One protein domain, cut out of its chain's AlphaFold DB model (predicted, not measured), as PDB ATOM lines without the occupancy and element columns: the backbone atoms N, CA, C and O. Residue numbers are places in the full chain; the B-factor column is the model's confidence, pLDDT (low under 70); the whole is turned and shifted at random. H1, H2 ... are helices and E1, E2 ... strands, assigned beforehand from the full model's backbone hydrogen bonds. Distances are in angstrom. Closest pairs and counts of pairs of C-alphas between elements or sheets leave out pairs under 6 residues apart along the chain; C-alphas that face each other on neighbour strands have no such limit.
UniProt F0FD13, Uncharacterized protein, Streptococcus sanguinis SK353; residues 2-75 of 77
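AT A GLANCE: This is residues 2 to 75 of the 77 residues of an uncharacterized protein of Streptococcus sanguinis SK353 (UniProt F0FD13). A small, three-stranded sheet has one short helix, H2, packed along one of its faces over the edge strand E3, with neither named helix over the other face. A shorter helix, H1, touches H2 but is off the sheet, and the long loop of residues 55 to 67 reaches to one end of the longest axis. The printed part has 74 residues, with E1, H1, H2, E2 and E3 in that order along the chain; the sheet's order is E1, E2, E3, and it is mixed. The class is mixed, helices and strands, with 30 residues, under half, in named elements. The whole is compact, with a radius of gyration of the C-alphas of 12.8 A, and only just flat, spanning 43 by 29 by 14 A.

HOW THE PARTS SIT: E1, residues 8 to 14, is an edge strand, and its neighbour E2, residues 48 to 54, runs parallel to it at 18 degrees. N 10 and O 49 are 2.8 A apart, and N 51 and O 10 are 2.9 A apart, both within hydrogen-bond range. Between these strands come H1, residues 22 to 25, and H2, residues 37 to 44; the four make a strand-helix-strand unit, two parallel neighbour strands with helices between, whose crossover is right-handed. H1 touches H2, with the closest C-alphas, those of Cys 24 and Ile 37, 5.2 A apart. H1 is not on the sheet and is apart from E2. E3, residues 68 to 71, is the other edge strand and forms a hairpin with E2, antiparallel at 166 degrees; N 50 and O 70 are 2.9 A apart, within hydrogen-bond range. H2 is on the sheet at a height over the sheet of 9.0 A. It lies over E3, where 6 of its 8 C-alphas fall, and only just not over E2, where 2 fall. It runs along the strands, at 4 degrees to E3 on the local plane. The closest C-alphas of H2 and E3, those of Ser 42 and Gln 71, are 5.6 A apart. In H2 every O i to N i+4 pair is within hydrogen-bond range; H1 is too short for such a pair.

IN THESE COORDINATES: E1 begins at C-alpha 8, (18.087, -26.864, -3.842), and is 19.5 A long. H1 is 5.4 A long and H2 10.4 A. E2 is 19.4 A long. E3 measures 10.3 A and ends at C-alpha 71, (27.106, -22.477, -6.695). Residues 70 to 71 of E3 pair with residues 74 to 75, antiparallel.

THE WHOLE: The C-alphas farthest apart, those of Asp 2 and Gly 59, are 43.8 A apart. The links H1 to H2 and E2 to E3 are long, and the link H2 to E2 is tight. The printed part has no cut. Its mean pLDDT is 96.2, and no printed residue is under 70.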
ATOM      1  N   ASP A   2      24.013 -39.684  -5.703       94.88
ATOM      2  CA  ASP A   2      24.486 -39.050  -6.935       94.88
ATOM      3  C   ASP A   2      24.593 -37.528  -6.716       94.88
ATOM      4  O   ASP A   2      23.563 -36.915  -6.411       94.88
ATOM      5  N   PRO A   3      25.796 -36.922  -6.765       96.12
ATOM      6  CA  PRO A   3      25.967 -35.512  -6.432       96.12
ATOM      7  C   PRO A   3      25.212 -34.555  -7.362       96.12
ATOM      8  O   PRO A   3      24.732 -33.526  -6.897       96.12
ATOM      9  N   GLU A   4      25.027 -34.926  -8.629       95.88
ATOM     10  CA  GLU A   4      24.285 -34.144  -9.631       95.88
ATOM     11  C   GLU A   4      22.774 -34.143  -9.351       95.88
ATOM     12  O   GLU A   4      22.037 -33.255  -9.765       95.88
ATOM     13  N   LYS A   5      22.279 -35.115  -8.575       97.44
ATOM     14  CA  LYS A   5      20.873 -35.142  -8.140       97.44
ATOM     15  C   LYS A   5      20.616 -34.287  -6.902       97.44
ATOM     16  O   LYS A   5      19.455 -34.097  -6.530       97.44
ATOM     17  N   VAL A   6      21.664 -33.784  -6.249       97.50
ATOM     18  CA  VAL A   6      21.545 -32.922  -5.071       97.50
ATOM     19  C   VAL A   6      21.349 -31.487  -5.526       97.50
ATOM     20  O   VAL A   6      22.284 -30.805  -5.932       97.50
ATOM     21  N   LYS A   7      20.107 -31.030  -5.417       97.06
ATOM     22  CA  LYS A   7      19.666 -29.704  -5.841       97.06
ATOM     23  C   LYS A   7      18.880 -29.015  -4.737       97.06
ATOM     24  O   LYS A   7      18.304 -29.676  -3.873       97.06
ATOM     25  N   GLY A   8      18.818 -27.692  -4.799       97.81
ATOM     26  CA  GLY A   8      18.087 -26.864  -3.842       97.81
ATOM     27  C   GLY A   8      18.965 -25.769  -3.255       97.81
ATOM     28  O   GLY A   8      19.972 -25.388  -3.852       97.81
ATOM     29  N   THR A   9      18.571 -25.263  -2.087       98.62
ATOM     30  CA  THR A   9      19.335 -24.249  -1.352       98.62
ATOM     31  C   THR A   9      19.722 -24.791   0.017       98.62
ATOM     32  O   THR A   9      18.859 -25.208   0.784       98.62
ATOM     33  N   LEU A  10      21.019 -24.781   0.318       98.31
ATOM     34  CA  LEU A  10      21.545 -24.982   1.661       98.31
ATOM     35  C   LEU A  10      21.826 -23.613   2.277       98.31
ATOM     36  O   LEU A  10      22.754 -22.920   1.857       98.31
ATOM     37  N   GLU A  11      21.042 -23.243   3.281       98.25
ATOM     38  CA  GLU A  11      21.267 -22.032   4.063       98.25
ATOM     39  C   GLU A  11      22.080 -22.369   5.314       98.25
ATOM     40  O   GLU A  11      21.731 -23.263   6.084       98.25
ATOM     41  N   MET A  12      23.190 -21.664   5.510       96.81
ATOM     42  CA  MET A  12      24.078 -21.845   6.650       96.81
ATOM     43  C   MET A  12      24.279 -20.514   7.362       96.81
ATOM     44  O   MET A  12      24.805 -19.565   6.782       96.81
ATOM     45  N   HIS A  13      23.919 -20.467   8.640       96.50
ATOM     46  CA  HIS A  13      24.211 -19.334   9.508       96.50
ATOM     47  C   HIS A  13      25.328 -19.701  10.485       96.50
ATOM     48  O   HIS A  13      25.221 -20.674  11.231       96.50
ATOM     49  N   GLN A  14      26.418 -18.942  10.466       93.31
ATOM     50  CA  GLN A  14      27.583 -19.183  11.308       93.31
ATOM     51  C   GLN A  14      27.558 -18.298  12.546       93.31
ATOM     52  O   GLN A  14      27.370 -17.088  12.464       93.31
ATOM     53  N   SER A  15      27.863 -18.894  13.696       94.44
ATOM     54  CA  SER A  15      28.000 -18.176  14.964       94.44
ATOM     55  C   SER A  15      29.305 -17.383  15.087       94.44
ATOM     56  O   SER A  15      29.487 -16.703  16.092       94.44
ATOM     57  N   ASN A  16      30.218 -17.462  14.109       93.81
ATOM     58  CA  ASN A  16      31.479 -16.724  14.131       93.81
ATOM     59  C   ASN A  16      31.286 -15.277  13.631       93.81
ATOM     60  O   ASN A  16      31.158 -15.071  12.421       93.81
ATOM     61  N   PRO A  17      31.346 -14.263  14.514       94.88
ATOM     62  CA  PRO A  17      31.132 -12.869  14.131       94.88
ATOM     63  C   PRO A  17      32.248 -12.273  13.266       94.88
ATOM     64  O   PRO A  17      32.057 -11.240  12.628       94.88
ATOM     65  N   SER A  18      33.420 -12.909  13.218       95.06
ATOM     66  CA  SER A  18      34.521 -12.466  12.361       95.06
ATOM     67  C   SER A  18      34.354 -12.888  10.898       95.06
ATOM     68  O   SER A  18      35.166 -12.475  10.067       95.06
ATOM     69  N   GLY A  19      33.313 -13.664  10.576       95.19
ATOM     70  CA  GLY A  19      33.004 -14.152   9.236       95.19
ATOM     71  C   GLY A  19      33.699 -15.459   8.869       95.19
ATOM     72  O   GLY A  19      34.490 -16.028   9.627       95.19
ATOM     73  N   VAL A  20      33.418 -15.925   7.655       95.94
ATOM     74  CA  VAL A  20      33.984 -17.156   7.111       95.94
ATOM     75  C   VAL A  20      35.482 -17.002   6.872       95.94
ATOM     76  O   VAL A  20      35.921 -16.083   6.180       95.94
ATOM     77  N   CYS A  21      36.260 -17.936   7.417       93.88
ATOM     78  CA  CYS A  21      37.715 -17.900   7.373       93.88
ATOM     79  C   CYS A  21      38.272 -17.867   5.935       93.88
ATOM     80  O   CYS A  21      37.725 -18.506   5.039       93.88
ATOM     81  N   ILE A  22      39.389 -17.165   5.706       94.12
ATOM     82  CA  ILE A  22      39.988 -17.023   4.362       94.12
ATOM     83  C   ILE A  22      40.341 -18.393   3.763       94.12
ATOM     84  O   ILE A  22      40.062 -18.650   2.594       94.12
ATOM     85  N   SER A  23      40.880 -19.313   4.568       95.75
ATOM     86  CA  SER A  23      41.186 -20.678   4.123       95.75
ATOM     87  C   SER A  23      39.933 -21.485   3.760       95.75
ATOM     88  O   SER A  23      39.997 -22.345   2.887       95.75
ATOM     89  N   CYS A  24      38.779 -21.182   4.360       96.31
ATOM     90  CA  CYS A  24      37.505 -21.842   4.083       96.31
ATOM     91  C   CYS A  24      36.999 -21.517   2.664       96.31
ATOM     92  O   CYS A  24      36.383 -22.367   2.020       96.31
ATOM     93  N   ILE A  25      37.267 -20.297   2.184       96.75
ATOM     94  CA  ILE A  25      36.857 -19.775   0.867       96.75
ATOM     95  C   ILE A  25      38.005 -19.713  -0.151       96.75
ATOM     96  O   ILE A  25      37.845 -19.173  -1.247       96.75
ATOM     97  N   SER A  26      39.173 -20.242   0.213       97.56
ATOM     98  CA  SER A  26      40.352 -20.261  -0.646       97.56
ATOM     99  C   SER A  26      40.063 -20.987  -1.962       97.56
ATOM    100  O   SER A  26      39.260 -21.920  -2.014       97.56
ATOM    101  N   GLY A  27      40.702 -20.546  -3.039       97.25
ATOM    102  CA  GLY A  27      40.538 -21.139  -4.362       97.25
ATOM    103  C   GLY A  27      39.356 -20.601  -5.172       97.25
ATOM    104  O   GLY A  27      39.410 -20.661  -6.388       97.25
ATOM    105  N   ILE A  28      38.303 -20.039  -4.553       96.94
ATOM    106  CA  ILE A  28      37.069 -19.671  -5.290       96.94
ATOM    107  C   ILE A  28      37.328 -18.618  -6.385       96.94
ATOM    108  O   ILE A  28      36.676 -18.623  -7.422       96.94
ATOM    109  N   THR A  29      38.266 -17.697  -6.153       95.19
ATOM    110  CA  THR A  29      38.658 -16.649  -7.117       95.19
ATOM    111  C   THR A  29      40.135 -16.716  -7.500       95.19
ATOM    112  O   THR A  29      40.640 -15.795  -8.136       95.19
ATOM    113  N   ASN A  30      40.854 -17.745  -7.052       95.19
ATOM    114  CA  ASN A  30      42.280 -17.911  -7.307       95.19
ATOM    115  C   ASN A  30      42.588 -19.397  -7.486       95.19
ATOM    116  O   ASN A  30      42.864 -20.090  -6.508       95.19
ATOM    117  N   ASP A  31      42.588 -19.854  -8.732       91.88
ATOM    118  CA  ASP A  31      42.777 -21.264  -9.081       91.88
ATOM    119  C   ASP A  31      44.167 -21.812  -8.701       91.88
ATOM    120  O   ASP A  31      44.351 -23.024  -8.624       91.88
ATOM    121  N   ALA A  32      45.146 -20.943  -8.416       95.38
ATOM    122  CA  ALA A  32      46.464 -21.352  -7.929       95.38
ATOM    123  C   ALA A  32      46.489 -21.656  -6.418       95.38
ATOM    124  O   ALA A  32      47.462 -22.218  -5.912       95.38
ATOM    125  N   ALA A  33      45.453 -21.266  -5.669       96.69
ATOM    126  CA  ALA A  33      45.370 -21.509  -4.235       96.69
ATOM    127  C   ALA A  33      44.780 -22.892  -3.929       96.69
ATOM    128  O   ALA A  33      43.920 -23.399  -4.647       96.69
ATOM    129  N   LYS A  34      45.177 -23.480  -2.792       97.00
ATOM    130  CA  LYS A  34      44.546 -24.709  -2.293       97.00
ATOM    131  C   LYS A  34      43.050 -24.473  -2.080       97.00
ATOM    132  O   LYS A  34      42.666 -23.494  -1.434       97.00
ATOM    133  N   GLU A  35      42.227 -25.387  -2.581       98.19
ATOM    134  CA  GLU A  35      40.777 -25.278  -2.470       98.19
ATOM    135  C   GLU A  35      40.324 -25.330  -1.008       98.19
ATOM    136  O   GLU A  35      40.636 -26.269  -0.272       98.19
ATOM    137  N   GLY A  36      39.560 -24.324  -0.596       98.12
ATOM    138  CA  GLY A  36      38.852 -24.305   0.674       98.12
ATOM    139  C   GLY A  36      37.605 -25.186   0.649       98.12
ATOM    140  O   GLY A  36      37.148 -25.635  -0.407       98.12
ATOM    141  N   ILE A  37      37.019 -25.408   1.825       97.88
ATOM    142  CA  ILE A  37      35.868 -26.306   1.980       97.88
ATOM    143  C   ILE A  37      34.661 -25.881   1.134       97.88
ATOM    144  O   ILE A  37      33.982 -26.735   0.572       97.88
ATOM    145  N   PHE A  38      34.416 -24.575   0.987       98.00
ATOM    146  CA  PHE A  38      33.274 -24.084   0.213       98.00
ATOM    147  C   PHE A  38      33.430 -24.345  -1.283       98.00
ATOM    148  O   PHE A  38      32.454 -24.713  -1.935       98.00
ATOM    149  N   LEU A  39      34.649 -24.220  -1.815       98.44
ATOM    150  CA  LEU A  39      34.927 -24.543  -3.210       98.44
ATOM    151  C   LEU A  39      34.748 -26.041  -3.469       98.44
ATOM    152  O   LEU A  39      34.004 -26.418  -4.373       98.44
ATOM    153  N   GLN A  40      35.370 -26.882  -2.637       98.50
ATOM    154  CA  GLN A  40      35.283 -28.339  -2.764       98.50
ATOM    155  C   GLN A  40      33.830 -28.822  -2.676       98.50
ATOM    156  O   GLN A  40      33.376 -29.608  -3.507       98.50
ATOM    157  N   PHE A  41      33.077 -28.324  -1.691       98.25
ATOM    158  CA  PHE A  41      31.685 -28.713  -1.481       98.25
ATOM    159  C   PHE A  41      30.782 -28.256  -2.634       98.25
ATOM    160  O   PHE A  41      29.968 -29.038  -3.119       98.25
ATOM    161  N   SER A  42      30.972 -27.030  -3.128       98.38
ATOM    162  CA  SER A  42      30.190 -26.498  -4.247       98.38
ATOM    163  C   SER A  42      30.507 -27.173  -5.585       98.38
ATOM    164  O   SER A  42      29.604 -27.350  -6.393       98.38
ATOM    165  N   LYS A  43      31.757 -27.593  -5.820       98.12
ATOM    166  CA  LYS A  43      32.127 -28.409  -6.991       98.12
ATOM    167  C   LYS A  43      31.565 -29.824  -6.902       98.12
ATOM    168  O   LYS A  43      31.146 -30.378  -7.910       98.12
ATOM    169  N   LYS A  44      31.553 -30.408  -5.698       98.19
ATOM    170  CA  LYS A  44      30.986 -31.739  -5.471       98.19
ATOM    171  C   LYS A  44      29.488 -31.770  -5.765       98.19
ATOM    172  O   LYS A  44      29.030 -32.750  -6.329       98.19
ATOM    173  N   TYR A  45      28.747 -30.728  -5.391       98.44
ATOM    174  CA  TYR A  45      27.302 -30.615  -5.614       98.44
ATOM    175  C   TYR A  45      27.000 -29.397  -6.504       98.44
ATOM    176  O   TYR A  45      26.621 -28.344  -5.986       98.44
ATOM    177  N   PRO A  46      27.192 -29.509  -7.832       98.12
ATOM    178  CA  PRO A  46      27.173 -28.356  -8.737       98.12
ATOM    179  C   PRO A  46      25.810 -27.647  -8.791       98.12
ATOM    180  O   PRO A  46      25.760 -26.424  -8.940       98.12
ATOM    181  N   ASP A  47      24.716 -28.386  -8.589       98.00
ATOM    182  CA  ASP A  47      23.341 -27.869  -8.633       98.00
ATOM    183  C   ASP A  47      22.795 -27.425  -7.264       98.00
ATOM    184  O   ASP A  47      21.650 -26.973  -7.155       98.00
ATOM    185  N   LEU A  48      23.609 -27.510  -6.207       98.44
ATOM    186  CA  LEU A  48      23.264 -27.016  -4.879       98.44
ATOM    187  C   LEU A  48      23.710 -25.556  -4.725       98.44
ATOM    188  O   LEU A  48      24.902 -25.237  -4.758       98.44
ATOM    189  N   LYS A  49      22.750 -24.661  -4.481       98.69
ATOM    190  CA  LYS A  49      23.020 -23.278  -4.080       98.69
ATOM    191  C   LYS A  49      23.351 -23.246  -2.590       98.69
ATOM    192  O   LYS A  49      22.546 -23.682  -1.775       98.69
ATOM    193  N   ILE A  50      24.504 -22.707  -2.216       98.56
ATOM    194  CA  ILE A  50      24.918 -22.597  -0.813       98.56
ATOM    195  C   ILE A  50      24.913 -21.121  -0.431       98.56
ATOM    196  O   ILE A  50      25.674 -20.332  -0.993       98.56
ATOM    197  N   VAL A  51      24.058 -20.753   0.517       98.56
ATOM    198  CA  VAL A  51      23.948 -19.398   1.063       98.56
ATOM    199  C   VAL A  51      24.554 -19.411   2.453       98.56
ATOM    200  O   VAL A  51      24.089 -20.127   3.336       98.56
ATOM    201  N   VAL A  52      25.607 -18.629   2.652       98.00
ATOM    202  CA  VAL A  52      26.315 -18.547   3.927       98.00
ATOM    203  C   VAL A  52      26.148 -17.156   4.490       98.00
ATOM    204  O   VAL A  52      26.400 -16.169   3.801       98.00
ATOM    205  N   THR A  53      25.756 -17.096   5.754       97.31
ATOM    206  CA  THR A  53      25.705 -15.872   6.543       97.31
ATOM    207  C   THR A  53      26.467 -16.060   7.842       97.31
ATOM    208  O   THR A  53      26.688 -17.184   8.294       97.31
ATOM    209  N   SER A  54      26.877 -14.953   8.447       96.19
ATOM    210  CA  SER A  54      27.537 -14.941   9.749       96.19
ATOM    211  C   SER A  54      26.785 -14.001  10.676       96.19
ATOM    212  O   SER A  54      26.261 -12.982  10.228       96.19
ATOM    213  N   VAL A  55      26.732 -14.330  11.964       94.88
ATOM    214  CA  VAL A  55      26.201 -13.418  12.978       94.88
ATOM    215  C   VAL A  55      26.962 -12.091  12.934       94.88
ATOM    216  O   VAL A  55      28.184 -12.072  12.805       94.88
ATOM    217  N   GLU A  56      26.259 -10.969  13.052       90.75
ATOM    218  CA  GLU A  56      26.898  -9.663  13.197       90.75
ATOM    219  C   GLU A  56      26.937  -9.278  14.675       90.75
ATOM    220  O   GLU A  56      25.924  -9.328  15.373       90.75
ATOM    221  N   ARG A  57      28.123  -8.918  15.172       93.50
ATOM    222  CA  ARG A  57      28.314  -8.435  16.540       93.50
ATOM    223  C   ARG A  57      29.111  -7.139  16.512       93.50
ATOM    224  O   ARG A  57      30.192  -7.083  15.926       93.50
ATOM    225  N   GLU A  58      28.573  -6.115  17.164       92.44
ATOM    226  CA  GLU A  58      29.232  -4.820  17.300       92.44
ATOM    227  C   GLU A  58      30.576  -4.955  18.034       92.44
ATOM    228  O   GLU A  58      30.754  -5.816  18.897       92.44
ATOM    229  N   GLY A  59      31.558  -4.142  17.644       92.06
ATOM    230  CA  GLY A  59      32.898  -4.156  18.235       92.06
ATOM    231  C   GLY A  59      33.785  -5.341  17.829       92.06
ATOM    232  O   GLY A  59      34.966  -5.351  18.172       92.06
ATOM    233  N   VAL A  60      33.281  -6.321  17.067       93.25
ATOM    234  CA  VAL A  60      34.100  -7.429  16.552       93.25
ATOM    235  C   VAL A  60      34.696  -7.082  15.190       93.25
ATOM    236  O   VAL A  60      33.996  -6.725  14.243       93.25
ATOM    237  N   ARG A  61      36.016  -7.262  15.056       91.75
ATOM    238  CA  ARG A  61      36.708  -7.113  13.774       91.75
ATOM    239  C   ARG A  61      36.275  -8.202  12.787       91.75
ATOM    240  O   ARG A  61      36.428  -9.400  13.043       91.75
ATOM    241  N   LYS A  62      35.818  -7.759  11.617       91.25
ATOM    242  CA  LYS A  62      35.482  -8.595  10.461       91.25
ATOM    243  C   LYS A  62      36.779  -8.929   9.714       91.25
ATOM    244  O   LYS A  62      37.465  -8.027   9.237       91.25
ATOM    245  N   VAL A  63      37.154 -10.206   9.682       89.81
ATOM    246  CA  VAL A  63      38.392 -10.691   9.033       89.81
ATOM    247  C   VAL A  63      38.057 -11.536   7.808       89.81
ATOM    248  O   VAL A  63      38.733 -11.463   6.786       89.81
ATOM    249  N   GLY A  64      37.007 -12.341   7.923       90.06
ATOM    250  CA  GLY A  64      36.480 -13.191   6.876       90.06
ATOM    251  C   GLY A  64      35.357 -12.543   6.074       90.06
ATOM    252  O   GLY A  64      34.947 -11.405   6.313       90.06
ATOM    253  N   ARG A  65      34.808 -13.312   5.131       93.81
ATOM    254  CA  ARG A  65      33.617 -12.904   4.379       93.81
ATOM    255  C   ARG A  65      32.371 -13.206   5.205       93.81
ATOM    256  O   ARG A  65      32.163 -14.351   5.585       93.81
ATOM    257  N   LEU A  66      31.554 -12.194   5.488       94.62
ATOM    258  CA  LEU A  66      30.371 -12.364   6.340       94.62
ATOM    259  C   LEU A  66      29.257 -13.141   5.651       94.62
ATOM    260  O   LEU A  66      28.741 -14.104   6.210       94.62
ATOM    261  N   ASN A  67      28.920 -12.712   4.436       95.50
ATOM    262  CA  ASN A  67      27.805 -13.246   3.676       95.50
ATOM    263  C   ASN A  67      28.260 -13.516   2.243       95.50
ATOM    264  O   ASN A  67      28.942 -12.684   1.631       95.50
ATOM    265  N   PHE A  68      27.901 -14.677   1.707       97.56
ATOM    266  CA  PHE A  68      28.070 -14.986   0.293       97.56
ATOM    267  C   PHE A  68      27.147 -16.112  -0.141       97.56
ATOM    268  O   PHE A  68      26.721 -16.944   0.654       97.56
ATOM    269  N   THR A  69      26.910 -16.159  -1.445       98.56
ATOM    270  CA  THR A  69      26.294 -17.306  -2.097       98.56
ATOM    271  C   THR A  69      27.307 -17.925  -3.051       98.56
ATOM    272  O   THR A  69      28.000 -17.199  -3.767       98.56
ATOM    273  N   ILE A  70      27.405 -19.251  -3.068       98.50
ATOM    274  CA  ILE A  70      28.240 -20.007  -4.004       98.50
ATOM    275  C   ILE A  70      27.421 -21.126  -4.656       98.50
ATOM    276  O   ILE A  70      26.602 -21.772  -4.001       98.50
ATOM    277  N   GLN A  71      27.639 -21.343  -5.949       98.56
ATOM    278  CA  GLN A  71      27.106 -22.477  -6.695       98.56
ATOM    279  C   GLN A  71      28.110 -22.889  -7.774       98.56
ATOM    280  O   GLN A  71      28.744 -22.031  -8.391       98.56
ATOM    281  N   ASN A  72      28.270 -24.198  -7.981       98.06
ATOM    282  CA  ASN A  72      29.225 -24.781  -8.922       98.06
ATOM    283  C   ASN A  72      30.627 -24.125  -8.880       98.06
ATOM    284  O   ASN A  72      31.192 -23.714  -9.895       98.06
ATOM    285  N   GLY A  73      31.154 -23.938  -7.668       97.88
ATOM    286  CA  GLY A  73      32.480 -23.370  -7.425       97.88
ATOM    287  C   GLY A  73      32.620 -21.869  -7.692       97.88
ATOM    288  O   GLY A  73      33.731 -21.355  -7.616       97.88
ATOM    289  N   LYS A  74      31.530 -21.149  -7.978       97.94
ATOM    290  CA  LYS A  74      31.549 -19.713  -8.286       97.94
ATOM    291  C   LYS A  74      30.667 -18.935  -7.328       97.94
ATOM    292  O   LYS A  74      29.569 -19.372  -6.980       97.94
ATOM    293  N   TYR A  75      31.130 -17.754  -6.926       97.88
ATOM    294  CA  TYR A  75      30.258 -16.820  -6.226       97.88
ATOM    295  C   TYR A  75      29.102 -16.404  -7.134       97.88
ATOM    296  O   TYR A  75      29.312 -16.063  -8.299       97.88
TER     297      TYR A  75